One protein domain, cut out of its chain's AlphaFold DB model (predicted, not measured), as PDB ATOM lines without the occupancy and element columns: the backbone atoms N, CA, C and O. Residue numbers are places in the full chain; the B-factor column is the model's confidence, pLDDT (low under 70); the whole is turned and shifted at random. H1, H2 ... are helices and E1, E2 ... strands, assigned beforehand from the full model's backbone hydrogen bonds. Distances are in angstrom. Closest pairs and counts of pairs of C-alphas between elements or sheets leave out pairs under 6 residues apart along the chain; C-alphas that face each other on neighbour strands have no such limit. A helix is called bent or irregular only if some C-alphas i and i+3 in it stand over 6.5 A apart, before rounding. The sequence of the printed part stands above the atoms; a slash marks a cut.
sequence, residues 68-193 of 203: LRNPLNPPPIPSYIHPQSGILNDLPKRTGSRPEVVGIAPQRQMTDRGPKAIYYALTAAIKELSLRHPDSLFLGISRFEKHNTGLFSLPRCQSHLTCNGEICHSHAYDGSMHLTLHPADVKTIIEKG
ATOM      1  N   LEU A  68     144.070 147.256  88.646       84.44
ATOM      2  CA  LEU A  68     142.771 147.701  89.130       84.44
ATOM      3  C   LEU A  68     142.837 149.170  89.556       84.44
ATOM      4  O   LEU A  68     143.664 149.568  90.381       84.44
ATOM      5  N   ARG A  69     141.919 149.973  89.010       83.81
ATOM      6  CA  ARG A  69     141.845 151.411  89.293       83.81
ATOM      7  C   ARG A  69     141.440 151.696  90.736       83.81
ATOM      8  O   ARG A  69     141.955 152.636  91.333       83.81
ATOM      9  N   ASN A  70     140.536 150.886  91.289       88.38
ATOM     10  CA  ASN A  70     140.128 150.971  92.683       88.38
ATOM     11  C   ASN A  70     140.158 149.579  93.340       88.38
ATOM     12  O   ASN A  70     139.271 148.775  93.060       88.38
ATOM     13  N   PRO A  71     141.127 149.295  94.230       87.50
ATOM     14  CA  PRO A  71     141.210 148.012  94.928       87.50
ATOM     15  C   PRO A  71     140.145 147.845  96.028       87.50
ATOM     16  O   PRO A  71     140.071 146.788  96.645       87.50
ATOM     17  N   LEU A  72     139.334 148.875  96.298       91.25
ATOM     18  CA  LEU A  72     138.213 148.836  97.243       91.25
ATOM     19  C   LEU A  72     136.865 148.543  96.587       91.25
ATOM     20  O   LEU A  72     135.863 148.464  97.288       91.25
ATOM     21  N   ASN A  73     136.812 148.413  95.263       91.19
ATOM     22  CA  ASN A  73     135.574 148.045  94.592       91.19
ATOM     23  C   ASN A  73     135.518 146.520  94.479       91.19
ATOM     24  O   ASN A  73     136.332 145.959  93.744       91.19
ATOM     25  N   PRO A  74     134.602 145.843  95.189       87.94
ATOM     26  CA  PRO A  74     134.507 144.395  95.121       87.94
ATOM     27  C   PRO A  74     134.081 143.941  93.717       87.94
ATOM     28  O   PRO A  74     133.278 144.624  93.072       87.94
ATOM     29  N   PRO A  75     134.601 142.803  93.224       84.50
ATOM     30  CA  PRO A  75     134.206 142.280  91.927       84.50
ATOM     31  C   PRO A  75     132.759 141.762  91.975       84.50
ATOM     32  O   PRO A  75     132.309 141.285  93.022       84.50
ATOM     33  N   PRO A  76     132.015 141.816  90.855       89.69
ATOM     34  CA  PRO A  76     130.750 141.104  90.754       89.69
ATOM     35  C   PRO A  76     130.994 139.593  90.850       89.69
ATOM     36  O   PRO A  76     132.055 139.099  90.468       89.69
ATOM     37  N   ILE A  77     129.996 138.858  91.335       89.69
ATOM     38  CA  ILE A  77     130.045 137.396  91.389       89.69
ATOM     39  C   ILE A  77     129.736 136.870  89.981       89.69
ATOM     40  O   ILE A  77     128.654 137.157  89.463       89.69
ATOM     41  N   PRO A  78     130.650 136.138  89.325       89.00
ATOM     42  CA  PRO A  78     130.357 135.546  88.030       89.00
ATOM     43  C   PRO A  78     129.295 134.449  88.159       89.00
ATOM     44  O   PRO A  78     129.327 133.646  89.093       89.00
ATOM     45  N   SER A  79     128.387 134.363  87.186       89.75
ATOM     46  CA  SER A  79     127.290 133.382  87.187       89.75
ATOM     47  C   SER A  79     127.757 131.925  87.141       89.75
ATOM     48  O   SER A  79     127.007 131.034  87.515       89.75
ATOM     49  N   TYR A  80     128.987 131.668  86.689       87.75
ATOM     50  CA  TYR A  80     129.557 130.321  86.636       87.75
ATOM     51  C   TYR A  80     130.129 129.849  87.981       87.75
ATOM     52  O   TYR A  80     130.284 128.643  88.171       87.75
ATOM     53  N   ILE A  81     130.433 130.758  88.918       85.00
ATOM     54  CA  ILE A  81     130.970 130.380  90.232       85.00
ATOM     55  C   ILE A  81     129.828 129.850  91.099       85.00
ATOM     56  O   ILE A  81     128.817 130.518  91.277       85.00
ATOM     57  N   HIS A  82     129.979 128.648  91.644       84.62
ATOM     58  CA  HIS A  82     128.999 128.063  92.555       84.62
ATOM     59  C   HIS A  82     129.700 127.560  93.821       84.62
ATOM     60  O   HIS A  82     130.766 126.949  93.709       84.62
ATOM     61  N   PRO A  83     129.113 127.770  95.014       89.31
ATOM     62  CA  PRO A  83     127.850 128.477  95.294       89.31
ATOM     63  C   PRO A  83     127.919 129.988  95.008       89.31
ATOM     64  O   PRO A  83     128.992 130.564  94.990       89.31
ATOM     65  N   GLN A  84     126.770 130.643  94.796       90.38
ATOM     66  CA  GLN A  84     126.708 132.104  94.590       90.38
ATOM     67  C   GLN A  84     126.879 132.903  95.896       90.38
ATOM     68  O   GLN A  84     127.134 134.105  95.870       90.38
ATOM     69  N   SER A  85     126.757 132.249  97.052       90.44
ATOM     70  CA  SER A  85     126.997 132.830  98.374       90.44
ATOM     71  C   SER A  85     128.354 132.400  98.929       90.44
ATOM     72  O   SER A  85     128.797 131.277  98.703       90.44
ATOM     73  N   GLY A  86     128.987 133.286  99.694       89.31
ATOM     74  CA  GLY A  86     130.199 132.972 100.449       89.31
ATOM     75  C   GLY A  86     129.901 132.273 101.777       89.31
ATOM     76  O   GLY A  86     128.744 131.974 102.083       89.31
ATOM     77  N   ILE A  87     130.948 132.010 102.556       92.19
ATOM     78  CA  ILE A  87     130.852 131.328 103.860       92.19
ATOM     79  C   ILE A  87     131.083 132.268 105.048       92.19
ATOM     80  O   ILE A  87     130.878 131.877 106.199       92.19
ATOM     81  N   LEU A  88     131.548 133.489 104.792       91.31
ATOM     82  CA  LEU A  88     131.961 134.415 105.828       91.31
ATOM     83  C   LEU A  88     130.758 135.137 106.431       91.31
ATOM     84  O   LEU A  88     130.272 136.138 105.905       91.31
ATOM     85  N   ASN A  89     130.344 134.666 107.600       87.06
ATOM     86  CA  ASN A  89     129.316 135.302 108.411       87.06
ATOM     87  C   ASN A  89     129.952 136.064 109.585       87.06
ATOM     88  O   ASN A  89     131.108 135.841 109.937       87.06
ATOM     89  N   ASP A  90     129.221 137.026 110.149       89.38
ATOM     90  CA  ASP A  90     129.524 137.665 111.443       89.38
ATOM     91  C   ASP A  90     130.886 138.365 111.613       89.38
ATOM     92  O   ASP A  90     131.255 138.745 112.722       89.38
ATOM     93  N   LEU A  91     131.624 138.643 110.529       92.81
ATOM     94  CA  LEU A  91     132.844 139.456 110.624       92.81
ATOM     95  C   LEU A  91     132.496 140.845 111.222       92.81
ATOM     96  O   LEU A  91     131.628 141.528 110.676       92.81
ATOM     97  N   PRO A  92     133.114 141.312 112.316       95.00
ATOM     98  CA  PRO A  92     132.842 142.652 112.831       95.00
ATOM     99  C   PRO A  92     133.332 143.717 111.844       95.00
ATOM    100  O   PRO A  92     134.161 143.447 110.980       95.00
ATOM    101  N   LYS A  93     132.855 144.957 111.958       95.25
ATOM    102  CA  LYS A  93     133.457 146.070 111.210       95.25
ATOM    103  C   LYS A  93     134.829 146.392 111.809       95.25
ATOM    104  O   LYS A  93     134.959 146.436 113.031       95.25
ATOM    105  N   ARG A  94     135.845 146.629 110.973       94.31
ATOM    106  CA  ARG A  94     137.175 147.043 111.441       94.31
ATOM    107  C   ARG A  94     137.067 148.369 112.194       94.31
ATOM    108  O   ARG A  94     136.446 149.318 111.714       94.31
ATOM    109  N   THR A  95     137.716 148.441 113.351       94.06
ATOM    110  CA  THR A  95     137.934 149.697 114.074       94.06
ATOM    111  C   THR A  95     139.182 150.393 113.530       94.06
ATOM    112  O   THR A  95     140.230 149.766 113.387       94.06
ATOM    113  N   GLY A  96     139.082 151.694 113.258       91.25
ATOM    114  CA  GLY A  96     140.190 152.495 112.734       91.25
ATOM    115  C   GLY A  96     140.289 152.497 111.208       91.25
ATOM    116  O   GLY A  96     139.442 151.954 110.495       91.25
ATOM    117  N   SER A  97     141.322 153.168 110.700       90.88
ATOM    118  CA  SER A  97     141.585 153.252 109.268       90.88
ATOM    119  C   SER A  97     142.147 151.944 108.717       90.88
ATOM    120  O   SER A  97     142.620 151.058 109.433       90.88
ATOM    121  N   ARG A  98     142.084 151.828 107.396       91.75
ATOM    122  CA  ARG A  98     142.738 150.752 106.664       91.75
ATOM    123  C   ARG A  98     144.248 151.008 106.600       91.75
ATOM    124  O   ARG A  98     144.644 152.174 106.564       91.75
ATOM    125  N   PRO A  99     145.071 149.953 106.529       92.19
ATOM    126  CA  PRO A  99     146.496 150.131 106.331       92.19
ATOM    127  C   PRO A  99     146.796 150.728 104.952       92.19
ATOM    128  O   PRO A  99     146.100 150.453 103.970       92.19
ATOM    129  N   GLU A 100     147.868 151.510 104.867       92.25
ATOM    130  CA  GLU A 100     148.402 151.983 103.597       92.25
ATOM    131  C   GLU A 100     149.100 150.826 102.877       92.25
ATOM    132  O   GLU A 100     150.015 150.205 103.420       92.25
ATOM    133  N   VAL A 101     148.679 150.547 101.641       91.44
ATOM    134  CA  VAL A 101     149.237 149.468 100.820       91.44
ATOM    135  C   VAL A 101     149.763 150.014  99.495       91.44
ATOM    136  O   VAL A 101     149.037 150.594  98.674       91.44
ATOM    137  N   VAL A 102     151.050 149.793  99.254       90.56
ATOM    138  CA  VAL A 102     151.790 150.331  98.107       90.56
ATOM    139  C   VAL A 102     152.385 149.212  97.261       90.56
ATOM    140  O   VAL A 102     152.498 148.064  97.685       90.56
ATOM    141  N   GLY A 103     152.783 149.560  96.041       89.06
ATOM    142  CA  GLY A 103     153.388 148.607  95.119       89.06
ATOM    143  C   GLY A 103     152.377 147.732  94.379       89.06
ATOM    144  O   GLY A 103     151.158 147.880  94.506       89.06
ATOM    145  N   ILE A 104     152.935 146.871  93.534       86.06
ATOM    146  CA  ILE A 104     152.230 145.923  92.660       86.06
ATOM    147  C   ILE A 104     152.880 144.551  92.847       86.06
ATOM    148  O   ILE A 104     152.217 143.590  93.213       86.06
ATOM    149  N   ALA A 105     154.197 144.481  92.625       86.12
ATOM    150  CA  ALA A 105     155.018 143.301  92.859       86.12
ATOM    151  C   ALA A 105     156.468 143.741  93.174       86.12
ATOM    152  O   ALA A 105     157.200 144.069  92.242       86.12
ATOM    153  N   PRO A 106     156.900 143.772  94.447       86.00
ATOM    154  CA  PRO A 106     156.129 143.403  95.634       86.00
ATOM    155  C   PRO A 106     155.003 144.402  95.944       86.00
ATOM    156  O   PRO A 106     155.093 145.591  95.628       86.00
ATOM    157  N   GLN A 107     153.932 143.897  96.550       88.69
ATOM    158  CA  GLN A 107     152.919 144.695  97.237       88.69
ATOM    159  C   GLN A 107     153.287 144.703  98.724       88.69
ATOM    160  O   GLN A 107     153.716 143.675  99.243       88.69
ATOM    161  N   ARG A 108     153.199 145.861  99.384       88.56
ATOM    162  CA  ARG A 108     153.640 146.036 100.774       88.56
ATOM    163  C   ARG A 108     152.629 146.813 101.588       88.56
ATOM    164  O   ARG A 108     152.139 147.851 101.135       88.56
ATOM    165  N   GLN A 109     152.400 146.346 102.806       92.25
ATOM    166  CA  GLN A 109     151.696 147.092 103.834       92.25
ATOM    167  C   GLN A 109     152.681 148.029 104.553       92.25
ATOM    168  O   GLN A 109     153.725 147.611 105.059       92.25
ATOM    169  N   MET A 110     152.383 149.326 104.567       90.69
ATOM    170  CA  MET A 110     153.270 150.370 105.093       90.69
ATOM    171  C   MET A 110     152.917 150.773 106.520       90.69
ATOM    172  O   MET A 110     153.821 151.063 107.300       90.69
ATOM    173  N   THR A 111     151.635 150.721 106.874       92.75
ATOM    174  CA  THR A 111     151.127 151.027 108.218       92.75
ATOM    175  C   THR A 111     150.442 149.811 108.841       92.75
ATOM    176  O   THR A 111     150.203 148.812 108.169       92.75
ATOM    177  N   ASP A 112     150.168 149.863 110.146       89.44
ATOM    178  CA  ASP A 112     149.542 148.777 110.918       89.44
ATOM    179  C   ASP A 112     150.246 147.415 110.767       89.44
ATOM    180  O   ASP A 112     149.602 146.368 110.730       89.44
ATOM    181  N   ARG A 113     151.579 147.416 110.621       91.12
ATOM    182  CA  ARG A 113     152.366 146.181 110.476       91.12
ATOM    183  C   ARG A 113     152.263 145.330 111.737       91.12
ATOM    184  O   ARG A 113     152.444 145.830 112.847       91.12
ATOM    185  N   GLY A 114     152.013 144.038 111.551       85.56
ATOM    186  CA  GLY A 114     151.922 143.096 112.660       85.56
ATOM    187  C   GLY A 114     153.285 142.896 113.336       85.56
ATOM    188  O   GLY A 114     154.304 142.805 112.646       85.56
ATOM    189  N   PRO A 115     153.350 142.796 114.676       90.31
ATOM    190  CA  PRO A 115     154.590 142.425 115.347       90.31
ATOM    191  C   PRO A 115     154.967 140.978 114.998       90.31
ATOM    192  O   PRO A 115     154.104 140.148 114.704       90.31
ATOM    193  N   LYS A 116     156.258 140.640 115.114       91.19
ATOM    194  CA  LYS A 116     156.775 139.291 114.805       91.19
ATOM    195  C   LYS A 116     156.007 138.170 115.514       91.19
ATOM    196  O   LYS A 116     155.790 137.122 114.925       91.19
ATOM    197  N   ALA A 117     155.559 138.405 116.750       93.19
ATOM    198  CA  ALA A 117     154.759 137.441 117.504       93.19
ATOM    199  C   ALA A 117     153.434 137.085 116.803       93.19
ATOM    200  O   ALA A 117     153.079 135.913 116.729       93.19
ATOM    201  N   ILE A 118     152.736 138.077 116.236       91.69
ATOM    202  CA  ILE A 118     151.491 137.858 115.487       91.69
ATOM    203  C   ILE A 118     151.778 137.151 114.164       91.69
ATOM    204  O   ILE A 118     151.041 136.243 113.795       91.69
ATOM    205  N   TYR A 119     152.878 137.498 113.491       91.94
ATOM    206  CA  TYR A 119     153.321 136.761 112.308       91.94
ATOM    207  C   TYR A 119     153.575 135.278 112.624       91.94
ATOM    208  O   TYR A 119     153.056 134.407 111.933       91.94
ATOM    209  N   TYR A 120     154.298 134.970 113.706       92.44
ATOM    210  CA  TYR A 120     154.533 133.582 114.108       92.44
ATOM    211  C   TYR A 120     153.242 132.851 114.480       92.44
ATOM    212  O   TYR A 120     153.077 131.696 114.092       92.44
ATOM    213  N   ALA A 121     152.313 133.515 115.173       93.62
ATOM    214  CA  ALA A 121     151.000 132.950 115.473       93.62
ATOM    215  C   ALA A 121     150.204 132.648 114.190       93.62
ATOM    216  O   ALA A 121     149.633 131.568 114.063       93.62
ATOM    217  N   LEU A 122     150.231 133.554 113.208       92.62
ATOM    218  CA  LEU A 122     149.599 133.361 111.903       92.62
ATOM    219  C   LEU A 122     150.202 132.162 111.158       92.62
ATOM    220  O   LEU A 122     149.469 131.285 110.700       92.62
ATOM    221  N   THR A 123     151.531 132.082 111.061       92.12
ATOM    222  CA  THR A 123     152.209 130.957 110.400       92.12
ATOM    223  C   THR A 123     151.953 129.633 111.127       92.12
ATOM    224  O   THR A 123     151.765 128.602 110.477       92.12
ATOM    225  N   ALA A 124     151.893 129.641 112.461       93.69
ATOM    226  CA  ALA A 124     151.543 128.464 113.251       93.69
ATOM    227  C   ALA A 124     150.101 128.006 112.983       93.69
ATOM    228  O   ALA A 124     149.886 126.817 112.756       93.69
ATOM    229  N   ALA A 125     149.140 128.932 112.920       94.81
ATOM    230  CA  ALA A 125     147.747 128.621 112.605       94.81
ATOM    231  C   ALA A 125     147.592 128.041 111.186       94.81
ATOM    232  O   ALA A 125     146.887 127.051 110.994       94.81
ATOM    233  N   ILE A 126     148.307 128.595 110.198       94.31
ATOM    234  CA  ILE A 126     148.364 128.046 108.832       94.31
ATOM    235  C   ILE A 126     148.893 126.605 108.846       94.31
ATOM    236  O   ILE A 126     148.312 125.714 108.221       94.31
ATOM    237  N   LYS A 127     149.978 126.356 109.586       94.56
ATOM    238  CA  LYS A 127     150.545 125.012 109.732       94.56
ATOM    239  C   LYS A 127     149.553 124.056 110.389       94.56
ATOM    240  O   LYS A 127     149.358 122.951 109.889       94.56
ATOM    241  N   GLU A 128     148.907 124.471 111.467       96.56
ATOM    242  CA  GLU A 128     147.928 123.654 112.179       96.56
ATOM    243  C   GLU A 128     146.731 123.285 111.292       96.56
ATOM    244  O   GLU A 128     146.305 122.132 111.294       96.56
ATOM    245  N   LEU A 129     146.234 124.217 110.469       95.88
ATOM    246  CA  LEU A 129     145.164 123.937 109.506       95.88
ATOM    247  C   LEU A 129     145.543 122.821 108.530       95.88
ATOM    248  O   LEU A 129     144.728 121.932 108.284       95.88
ATOM    249  N   SER A 130     146.779 122.826 108.023       95.75
ATOM    250  CA  SER A 130     147.257 121.759 107.134       95.75
ATOM    251  C   SER A 130     147.315 120.394 107.830       95.75
ATOM    252  O   SER A 130     146.993 119.377 107.225       95.75
ATOM    253  N   LEU A 131     147.666 120.375 109.120       96.19
ATOM    254  CA  LEU A 131     147.749 119.149 109.916       96.19
ATOM    255  C   LEU A 131     146.372 118.615 110.318       96.19
ATOM    256  O   LEU A 131     146.202 117.406 110.431       96.19
ATOM    257  N   ARG A 132     145.392 119.499 110.538       97.62
ATOM    258  CA  ARG A 132     144.018 119.118 110.895       97.62
ATOM    259  C   ARG A 132     143.239 118.567 109.701       97.62
ATOM    260  O   ARG A 132     142.330 117.762 109.886       97.62
ATOM    261  N   HIS A 133     143.594 118.991 108.491       96.19
ATOM    262  CA  HIS A 133     142.913 118.597 107.259       96.19
ATOM    263  C   HIS A 133     143.894 118.043 106.211       96.19
ATOM    264  O   HIS A 133     143.966 118.575 105.101       96.19
ATOM    265  N   PRO A 134     144.636 116.962 106.519       94.88
ATOM    266  CA  PRO A 134     145.659 116.421 105.620       94.88
ATOM    267  C   PRO A 134     145.063 115.861 104.318       94.88
ATOM    268  O   PRO A 134     145.739 115.787 103.294       94.88
ATOM    269  N   ASP A 135     143.773 115.514 104.330       94.94
ATOM    270  CA  ASP A 135     143.045 115.017 103.161       94.94
ATOM    271  C   ASP A 135     142.536 116.122 102.226       94.94
ATOM    272  O   ASP A 135     141.903 115.824 101.209       94.94
ATOM    273  N   SER A 136     142.793 117.391 102.527       93.62
ATOM    274  CA  SER A 136     142.396 118.501 101.655       93.62
ATOM    275  C   SER A 136     143.439 119.601 101.541       93.62
ATOM    276  O   SER A 136     143.457 120.285 100.517       93.62
ATOM    277  N   LEU A 137     144.326 119.753 102.528       95.19
ATOM    278  CA  LEU A 137     145.272 120.857 102.631       95.19
ATOM    279  C   LEU A 137     146.718 120.371 102.750       95.19
ATOM    280  O   LEU A 137     147.005 119.356 103.377       95.19
ATOM    281  N   PHE A 138     147.647 121.147 102.200       93.94
ATOM    282  CA  PHE A 138     149.083 120.942 102.383       93.94
ATOM    283  C   PHE A 138     149.840 122.274 102.403       93.94
ATOM    284  O   PHE A 138     149.335 123.308 101.961       93.94
ATOM    285  N   LEU A 139     151.064 122.255 102.934       93.44
ATOM    286  CA  LEU A 139     151.953 123.417 102.931       93.44
ATOM    287  C   LEU A 139     152.860 123.410 101.705       93.44
ATOM    288  O   LEU A 139     153.385 122.371 101.308       93.44
ATOM    289  N   GLY A 140     153.103 124.594 101.157       88.06
ATOM    290  CA  GLY A 140     154.028 124.805 100.052       88.06
ATOM    291  C   GLY A 140     154.694 126.172 100.126       88.06
ATOM    292  O   GLY A 140     154.445 126.963 101.037       88.06
ATOM    293  N   ILE A 141     155.550 126.461  99.152       83.69
ATOM    294  CA  ILE A 141     156.113 127.801  98.961       83.69
ATOM    295  C   ILE A 141     155.194 128.561  98.005       83.69
ATOM    296  O   ILE A 141     154.845 128.034  96.948       83.69
ATOM    297  N   SER A 142     154.818 129.794  98.356       78.12
ATOM    298  CA  SER A 142     154.003 130.639  97.478       78.12
ATOM    299  C   SER A 142     154.683 130.855  96.124       78.12
ATOM    300  O   SER A 142     155.877 131.165  96.040       78.12
ATOM    301  N   ARG A 143     153.915 130.747  95.034       68.81
ATOM    302  CA  ARG A 143     154.446 130.978  93.679       68.81
ATOM    303  C   ARG A 143     154.733 132.457  93.433       68.81
ATOM    304  O   ARG A 143     155.666 132.801  92.703       68.81
ATOM    305  N   PHE A 144     153.931 133.323  94.044       62.62
ATOM    306  CA  PHE A 144     154.076 134.773  93.941       62.62
ATOM    307  C   PHE A 144     155.216 135.281  94.815       62.62
ATOM    308  O   PHE A 144     155.879 136.261  94.469       62.62
ATOM    309  N   GLU A 145     155.477 134.576  95.914       63.72
ATOM    310  CA  GLU A 145     156.473 134.947  96.902       63.72
ATOM    311  C   GLU A 145     157.302 133.730  97.284       63.72
ATOM    312  O   GLU A 145     157.022 133.037  98.258       63.72
ATOM    313  N   LYS A 146     158.364 133.506  96.502       65.88
ATOM    314  CA  LYS A 146     159.262 132.333  96.522       65.88
ATOM    315  C   LYS A 146     159.945 132.021  97.868       65.88
ATOM    316  O   LYS A 146     160.789 131.133  97.931       65.88
ATOM    317  N   HIS A 147     159.624 132.761  98.923       70.06
ATOM    318  CA  HIS A 147     160.219 132.658 100.251       70.06
ATOM    319  C   HIS A 147     159.185 132.523 101.374       70.06
ATOM    320  O   HIS A 147     159.575 132.358 102.524       70.06
ATOM    321  N   ASN A 148     157.888 132.591 101.064       75.94
ATOM    322  CA  ASN A 148     156.831 132.606 102.065       75.94
ATOM    323  C   ASN A 148     156.051 131.289 102.076       75.94
ATOM    324  O   ASN A 148     155.754 130.712 101.026       75.94
ATOM    325  N   THR A 149     155.715 130.824 103.281       81.69
ATOM    326  CA  THR A 149     154.866 129.648 103.488       81.69
ATOM    327  C   THR A 149     153.450 129.950 103.019       81.69
ATOM    328  O   THR A 149     152.828 130.911 103.479       81.69
ATOM    329  N   GLY A 150     152.959 129.114 102.108       89.62
ATOM    330  CA  GLY A 150     151.589 129.125 101.626       89.62
ATOM    331  C   GLY A 150     150.826 127.873 102.044       89.62
ATOM    332  O   GLY A 150     151.408 126.796 102.216       89.62
ATOM    333  N   LEU A 151     149.517 128.033 102.196       93.38
ATOM    334  CA  LEU A 151     148.553 126.955 102.362       93.38
ATOM    335  C   LEU A 151     147.904 126.665 101.014       93.38
ATOM    336  O   LEU A 151     147.418 127.584 100.353       93.38
ATOM    337  N   PHE A 152     147.868 125.397 100.632       93.06
ATOM    338  CA  PHE A 152     147.350 124.956  99.345       93.06
ATOM    339  C   PHE A 152     146.266 123.902  99.529       93.06
ATOM    340  O   PHE A 152     146.341 123.080 100.443       93.06
ATOM    341  N   SER A 153     145.282 123.905  98.636       92.50
ATOM    342  CA  SER A 153     144.316 122.822  98.491       92.50
ATOM    343  C   SER A 153     144.850 121.739  97.558       92.50
ATOM    344  O   SER A 153     145.476 122.014  96.529       92.50
ATOM    345  N   LEU A 154     144.579 120.481  97.899       91.44
ATOM    346  CA  LEU A 154     144.891 119.345  97.038       91.44
ATOM    347  C   LEU A 154     144.111 119.443  95.716       91.44
ATOM    348  O   LEU A 154     142.970 119.903  95.735       91.44
ATOM    349  N   PRO A 155     144.654 118.950  94.584       88.12
ATOM    350  CA  PRO A 155     144.016 119.074  93.267       88.12
ATOM    351  C   PRO A 155     142.557 118.606  93.217       88.12
ATOM    352  O   PRO A 155     141.719 119.237  92.586       88.12
ATOM    353  N   ARG A 156     142.225 117.539  93.953       87.88
ATOM    354  CA  ARG A 156     140.857 116.998  94.060       87.88
ATOM    355  C   ARG A 156     139.858 117.920  94.773       87.88
ATOM    356  O   ARG A 156     138.659 117.710  94.666       87.88
ATOM    357  N   CYS A 157     140.351 118.891  95.537       84.50
ATOM    358  CA  CYS A 157     139.562 119.848  96.311       84.50
ATOM    359  C   CYS A 157     139.506 121.231  95.647       84.50
ATOM    360  O   CYS A 157     138.902 122.150  96.197       84.50
ATOM    361  N   GLN A 158     140.161 121.411  94.498       82.69
ATOM    362  CA  GLN A 158     140.201 122.687  93.796       82.69
ATOM    363  C   GLN A 158     138.913 122.870  92.991       82.69
ATOM    364  O   GLN A 158     138.654 122.136  92.042       82.69
ATOM    365  N   SER A 159     138.107 123.863  93.366       69.00
ATOM    366  CA  SER A 159     136.932 124.284  92.591       69.00
ATOM    367  C   SER A 159     137.297 125.227  91.441       69.00
ATOM    368  O   SER A 159     136.590 125.282  90.441       69.00
ATOM    369  N   HIS A 160     138.419 125.941  91.562       66.88
ATOM    370  CA  HIS A 160     138.974 126.823  90.540       66.88
ATOM    371  C   HIS A 160     140.503 126.704  90.506       66.88
ATOM    372  O   HIS A 160     141.150 126.546  91.539       66.88
ATOM    373  N   LEU A 161     141.078 126.790  89.302       63.81
ATOM    374  CA  LEU A 161     142.511 126.583  89.038       63.81
ATOM    375  C   LEU A 161     143.386 127.815  89.326       63.81
ATOM    376  O   LEU A 161     144.592 127.788  89.062       63.81
ATOM    377  N   THR A 162     142.811 128.900  89.848       65.75
ATOM    378  CA  THR A 162     143.581 130.115  90.113       65.75
ATOM    379  C   THR A 162     144.664 129.820  91.147       65.75
ATOM    380  O   THR A 162     144.459 129.124  92.144       65.75
ATOM    381  N   CYS A 163     145.873 130.303  90.870       69.38
ATOM    382  CA  CYS A 163     147.026 130.158  91.759       69.38
ATOM    383  C   CYS A 163     147.411 128.701  92.120       69.38
ATOM    384  O   CYS A 163     148.071 128.490  93.136       69.38
ATOM    385  N   ASN A 164     147.056 127.694  91.306       79.44
ATOM    386  CA  ASN A 164     147.396 126.276  91.544       79.44
ATOM    387  C   ASN A 164     146.936 125.757  92.926       79.44
ATOM    388  O   ASN A 164     147.640 124.982  93.578       79.44
ATOM    389  N   GLY A 165     145.778 126.236  93.391       86.25
ATOM    390  CA  GLY A 165     145.199 125.865  94.684       86.25
ATOM    391  C   GLY A 165     145.753 126.625  95.887       86.25
ATOM    392  O   GLY A 165     145.462 126.240  97.014       86.25
ATOM    393  N   GLU A 166     146.548 127.681  95.695       89.50
ATOM    394  CA  GLU A 166     147.011 128.530  96.798       89.50
ATOM    395  C   GLU A 166     145.834 129.264  97.464       89.50
ATOM    396  O   GLU A 166     145.191 130.128  96.864       89.50
ATOM    397  N   ILE A 167     145.570 128.928  98.726       91.19
ATOM    398  CA  ILE A 167     144.505 129.523  99.539       91.19
ATOM    399  C   ILE A 167     145.016 130.793 100.208       91.19
ATOM    400  O   ILE A 167     144.324 131.809 100.231       91.19
ATOM    401  N   CYS A 168     146.219 130.745 100.778       92.00
ATOM    402  CA  CYS A 168     146.818 131.898 101.431       92.00
ATOM    403  C   CYS A 168     148.338 131.794 101.530       92.00
ATOM    404  O   CYS A 168     148.890 130.697 101.479       92.00
ATOM    405  N   HIS A 169     149.009 132.927 101.737       91.19
ATOM    406  CA  HIS A 169     150.398 132.963 102.202       91.19
ATOM    407  C   HIS A 169     150.656 134.178 103.085       91.19
ATOM    408  O   HIS A 169     150.130 135.265 102.842       91.19
ATOM    409  N   SER A 170     151.507 133.997 104.095       90.31
ATOM    410  CA  SER A 170     151.898 135.047 105.043       90.31
ATOM    411  C   SER A 170     153.218 135.706 104.653       90.31
ATOM    412  O   SER A 170     154.162 135.011 104.276       90.31
ATOM    413  N   HIS A 171     153.330 137.019 104.825       87.38
ATOM    414  CA  HIS A 171     154.524 137.799 104.511       87.38
ATOM    415  C   HIS A 171     155.343 138.051 105.771       87.38
ATOM    416  O   HIS A 171     154.913 138.775 106.666       87.38
ATOM    417  N   ALA A 172     156.570 137.535 105.821       84.56
ATOM    418  CA  ALA A 172     157.460 137.776 106.962       84.56
ATOM    419  C   ALA A 172     157.884 139.251 107.122       84.56
ATOM    420  O   ALA A 172     158.288 139.665 108.205       84.56
ATOM    421  N   TYR A 173     157.834 140.035 106.040       83.75
ATOM    422  CA  TYR A 173     158.380 141.394 106.001       83.75
ATOM    423  C   TYR A 173     157.502 142.425 106.724       83.75
ATOM    424  O   TYR A 173     158.017 143.268 107.455       83.75
ATOM    425  N   ASP A 174     156.187 142.379 106.510       86.81
ATOM    426  CA  ASP A 174     155.221 143.337 107.066       86.81
ATOM    427  C   ASP A 174     154.111 142.678 107.904       86.81
ATOM    428  O   ASP A 174     153.282 143.382 108.485       86.81
ATOM    429  N   GLY A 175     154.116 141.344 108.011       87.75
ATOM    430  CA  GLY A 175     153.121 140.580 108.760       87.75
ATOM    431  C   GLY A 175     151.757 140.509 108.073       87.75
ATOM    432  O   GLY A 175     150.797 140.067 108.701       87.75
ATOM    433  N   SER A 176     151.654 140.954 106.816       89.31
ATOM    434  CA  SER A 176     150.435 140.839 106.016       89.31
ATOM    435  C   SER A 176     150.257 139.417 105.464       89.31
ATOM    436  O   SER A 176     151.126 138.552 105.604       89.31
ATOM    437  N   MET A 177     149.110 139.147 104.846       91.06
ATOM    438  CA  MET A 177     148.876 137.910 104.106       91.06
ATOM    439  C   MET A 177     148.028 138.184 102.875       91.06
ATOM    440  O   MET A 177     147.241 139.127 102.852       91.06
ATOM    441  N   HIS A 178     148.160 137.326 101.874       90.62
ATOM    442  CA  HIS A 178     147.212 137.268 100.770       90.62
ATOM    443  C   HIS A 178     146.279 136.075 100.957       90.62
ATOM    444  O   HIS A 178     146.713 135.016 101.414       90.62
ATOM    445  N   LEU A 179     145.016 136.261 100.577       91.19
ATOM    446  CA  LEU A 179     143.962 135.257 100.642       91.19
ATOM    447  C   LEU A 179     143.288 135.109  99.275       91.19
ATOM    448  O   LEU A 179     143.026 136.099  98.591       91.19
ATOM    449  N   THR A 180     142.961 133.873  98.918       90.12
ATOM    450  CA  THR A 180     142.085 133.528  97.798       90.12
ATOM    451  C   THR A 180     140.716 133.194  98.375       90.12
ATOM    452  O   THR A 180     140.563 132.215  99.102       90.12
ATOM    453  N   LEU A 181     139.721 134.028  98.080       90.12
ATOM    454  CA  LEU A 181     138.387 133.952  98.675       90.12
ATOM    455  C   LEU A 181     137.298 133.944  97.608       90.12
ATOM    456  O   LEU A 181     137.494 134.426  96.490       90.12
ATOM    457  N   HIS A 182     136.119 133.456  97.991       90.31
ATOM    458  CA  HIS A 182     134.925 133.586  97.170       90.31
ATOM    459  C   HIS A 182     134.569 135.078  96.968       90.31
ATOM    460  O   HIS A 182     134.637 135.843  97.935       90.31
ATOM    461  N   PRO A 183     134.137 135.530  95.769       91.25
ATOM    462  CA  PRO A 183     133.819 136.942  95.519       91.25
ATOM    463  C   PRO A 183     132.809 137.568  96.498       91.25
ATOM    464  O   PRO A 183     132.932 138.741  96.852       91.25
ATOM    465  N   ALA A 184     131.843 136.788  97.000       92.12
ATOM    466  CA  ALA A 184     130.905 137.252  98.028       92.12
ATOM    467  C   ALA A 184     131.586 137.551  99.382       92.12
ATOM    468  O   ALA A 184     131.235 138.521 100.059       92.12
ATOM    469  N   ASP A 185     132.583 136.752  99.766       93.62
ATOM    470  CA  ASP A 185     133.345 136.960 101.002       93.62
ATOM    471  C   ASP A 185     134.293 138.150 100.846       93.62
ATOM    472  O   ASP A 185     134.395 138.988 101.741       93.62
ATOM    473  N   VAL A 186     134.906 138.297  99.665       93.38
ATOM    474  CA  VAL A 186     135.720 139.469  99.310       93.38
ATOM    475  C   VAL A 186     134.915 140.757  99.467       93.38
ATOM    476  O   VAL A 186     135.380 141.697 100.114       93.38
ATOM    477  N   LYS A 187     133.686 140.791  98.935       93.12
ATOM    478  CA  LYS A 187     132.768 141.921  99.122       93.12
ATOM    479  C   LYS A 187     132.563 142.231 100.603       93.12
ATOM    480  O   LYS A 187     132.785 143.365 101.021       93.12
ATOM    481  N   THR A 188     132.234 141.217 101.396       94.19
ATOM    482  CA  THR A 188     131.984 141.358 102.836       94.19
ATOM    483  C   THR A 188     133.195 141.926 103.589       94.19
ATOM    484  O   THR A 188     133.052 142.847 104.394       94.19
ATOM    485  N   ILE A 189     134.402 141.426 103.320       95.12
ATOM    486  CA  ILE A 189     135.643 141.873 103.978       95.12
ATOM    487  C   ILE A 189     136.000 143.312 103.582       95.12
ATOM    488  O   ILE A 189     136.419 144.109 104.432       95.12
ATOM    489  N   ILE A 190     135.818 143.667 102.308       94.00
ATOM    490  CA  ILE A 190     136.071 145.021 101.810       94.00
ATOM    491  C   ILE A 190     135.066 146.015 102.410       94.00
ATOM    492  O   ILE A 190     135.461 147.063 102.925       94.00
ATOM    493  N   GLU A 191     133.776 145.700 102.421       93.06
ATOM    494  CA  GLU A 191     132.755 146.583 103.003       93.06
ATOM    495  C   GLU A 191     132.964 146.781 104.511       93.06
ATOM    496  O   GLU A 191     132.760 147.876 105.043       93.06
ATOM    497  N   LYS A 192     133.460 145.750 105.202       94.06
ATOM    498  CA  LYS A 192     133.761 145.802 106.639       94.06
ATOM    499  C   LYS A 192     135.099 146.453 106.979       94.06
ATOM    500  O   LYS A 192     135.388 146.638 108.159       94.06
ATOM    501  N   GLY A 193     135.889 146.851 105.987       93.06
ATOM    502  CA  GLY A 193     137.112 147.615 106.216       93.06
ATOM    503  C   GLY A 193     138.373 146.778 106.433       93.06
ATOM    504  O   GLY A 193     139.403 147.352 106.770       93.06
TER     505      GLY A 193
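AT A GLANCE: This is residues 68 to 193 of the 203 residues of an uncharacterized protein of Emergomyces africanus (UniProt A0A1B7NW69). A small antiparallel sheet of four strands, E3, E4, E5 and E6, has the long helix H1 over one face. Past its edge strand E6 lie two separate parts, the small hairpin of E1 and E2 and the helix H3, with the long unnamed stretch of residues 68 to 100 looping past H3. The printed part has 126 residues with three named helices and six named strands, in the order E1 E2 H1 E3 E4 H2 E5 E6 H3; the class is mixed, helices and strands, though under half of the residues are in named elements. The whole is compact and rounded, with a radius of gyration of the C-alphas of 15.2 A and spans of 38 by 34 by 29 A.

HOW THE PARTS SIT: The sheet runs E3, residues 137 to 141, E4, residues 149 to 153, E5, residues 166 to 170, and E6, residues 177 to 179; E3 and E6 are its edge strands. E3 and E4 are an antiparallel hairpin, with N 150 and O 140 at 2.8 A, within hydrogen-bond range. E4 and E5 are antiparallel at 162 degrees, with N 167 and O 151 at 2.8 A. E5 and E6 are a hairpin too, with N 178 and O 169 at 3.0 A. H1, residues 116 to 132, is on the sheet at a height of 8.8 A, making two layers, a helix on one face of a sheet. It lies over E3 and E4 and runs along the strands, at 24 degrees to E3 on the local plane; the closest C-alphas of H1 and E3, those of Ser 130 and Leu 137, are 5.0 A apart. H2, residues 162 to 165, only grazes the sheet with residues 163 to 165. H3, residues 183 to 191, is not on the sheet and is apart from H1. E1, residues 101 to 103, and E2, residues 107 to 109, are an antiparallel hairpin with N 102 and O 108 at 2.9 A; both are apart from E6. In H1 and H3 every O i to N i+4 pair is within hydrogen-bond range; H2 is too short for such a pair.

IN THESE COORDINATES: E1 begins at C-alpha 101, (149.237, 149.468, 100.820). H1 is 24.2 A long from C-alpha 116, (156.775, 139.291, 114.805). E3 measures 13.4 A, E4 13.5 A, E5 11.6 A and E6 6.6 A; E1 and E2 measure 7.1 A each. H2 measures 6.4 A and is neither bent nor irregular, but only just. H3 is 12.3 A long and ends at C-alpha 191, (132.755, 146.583, 103.003).

THE WHOLE: The two C-alphas farthest apart, those of Ser 79 and Ala 117, are 41.1 A apart. The printed part has no cut, and no link between named elements is long. The mean pLDDT of the printed part is 88.5; residues 143 to 146 and 159 to 163 are under 70.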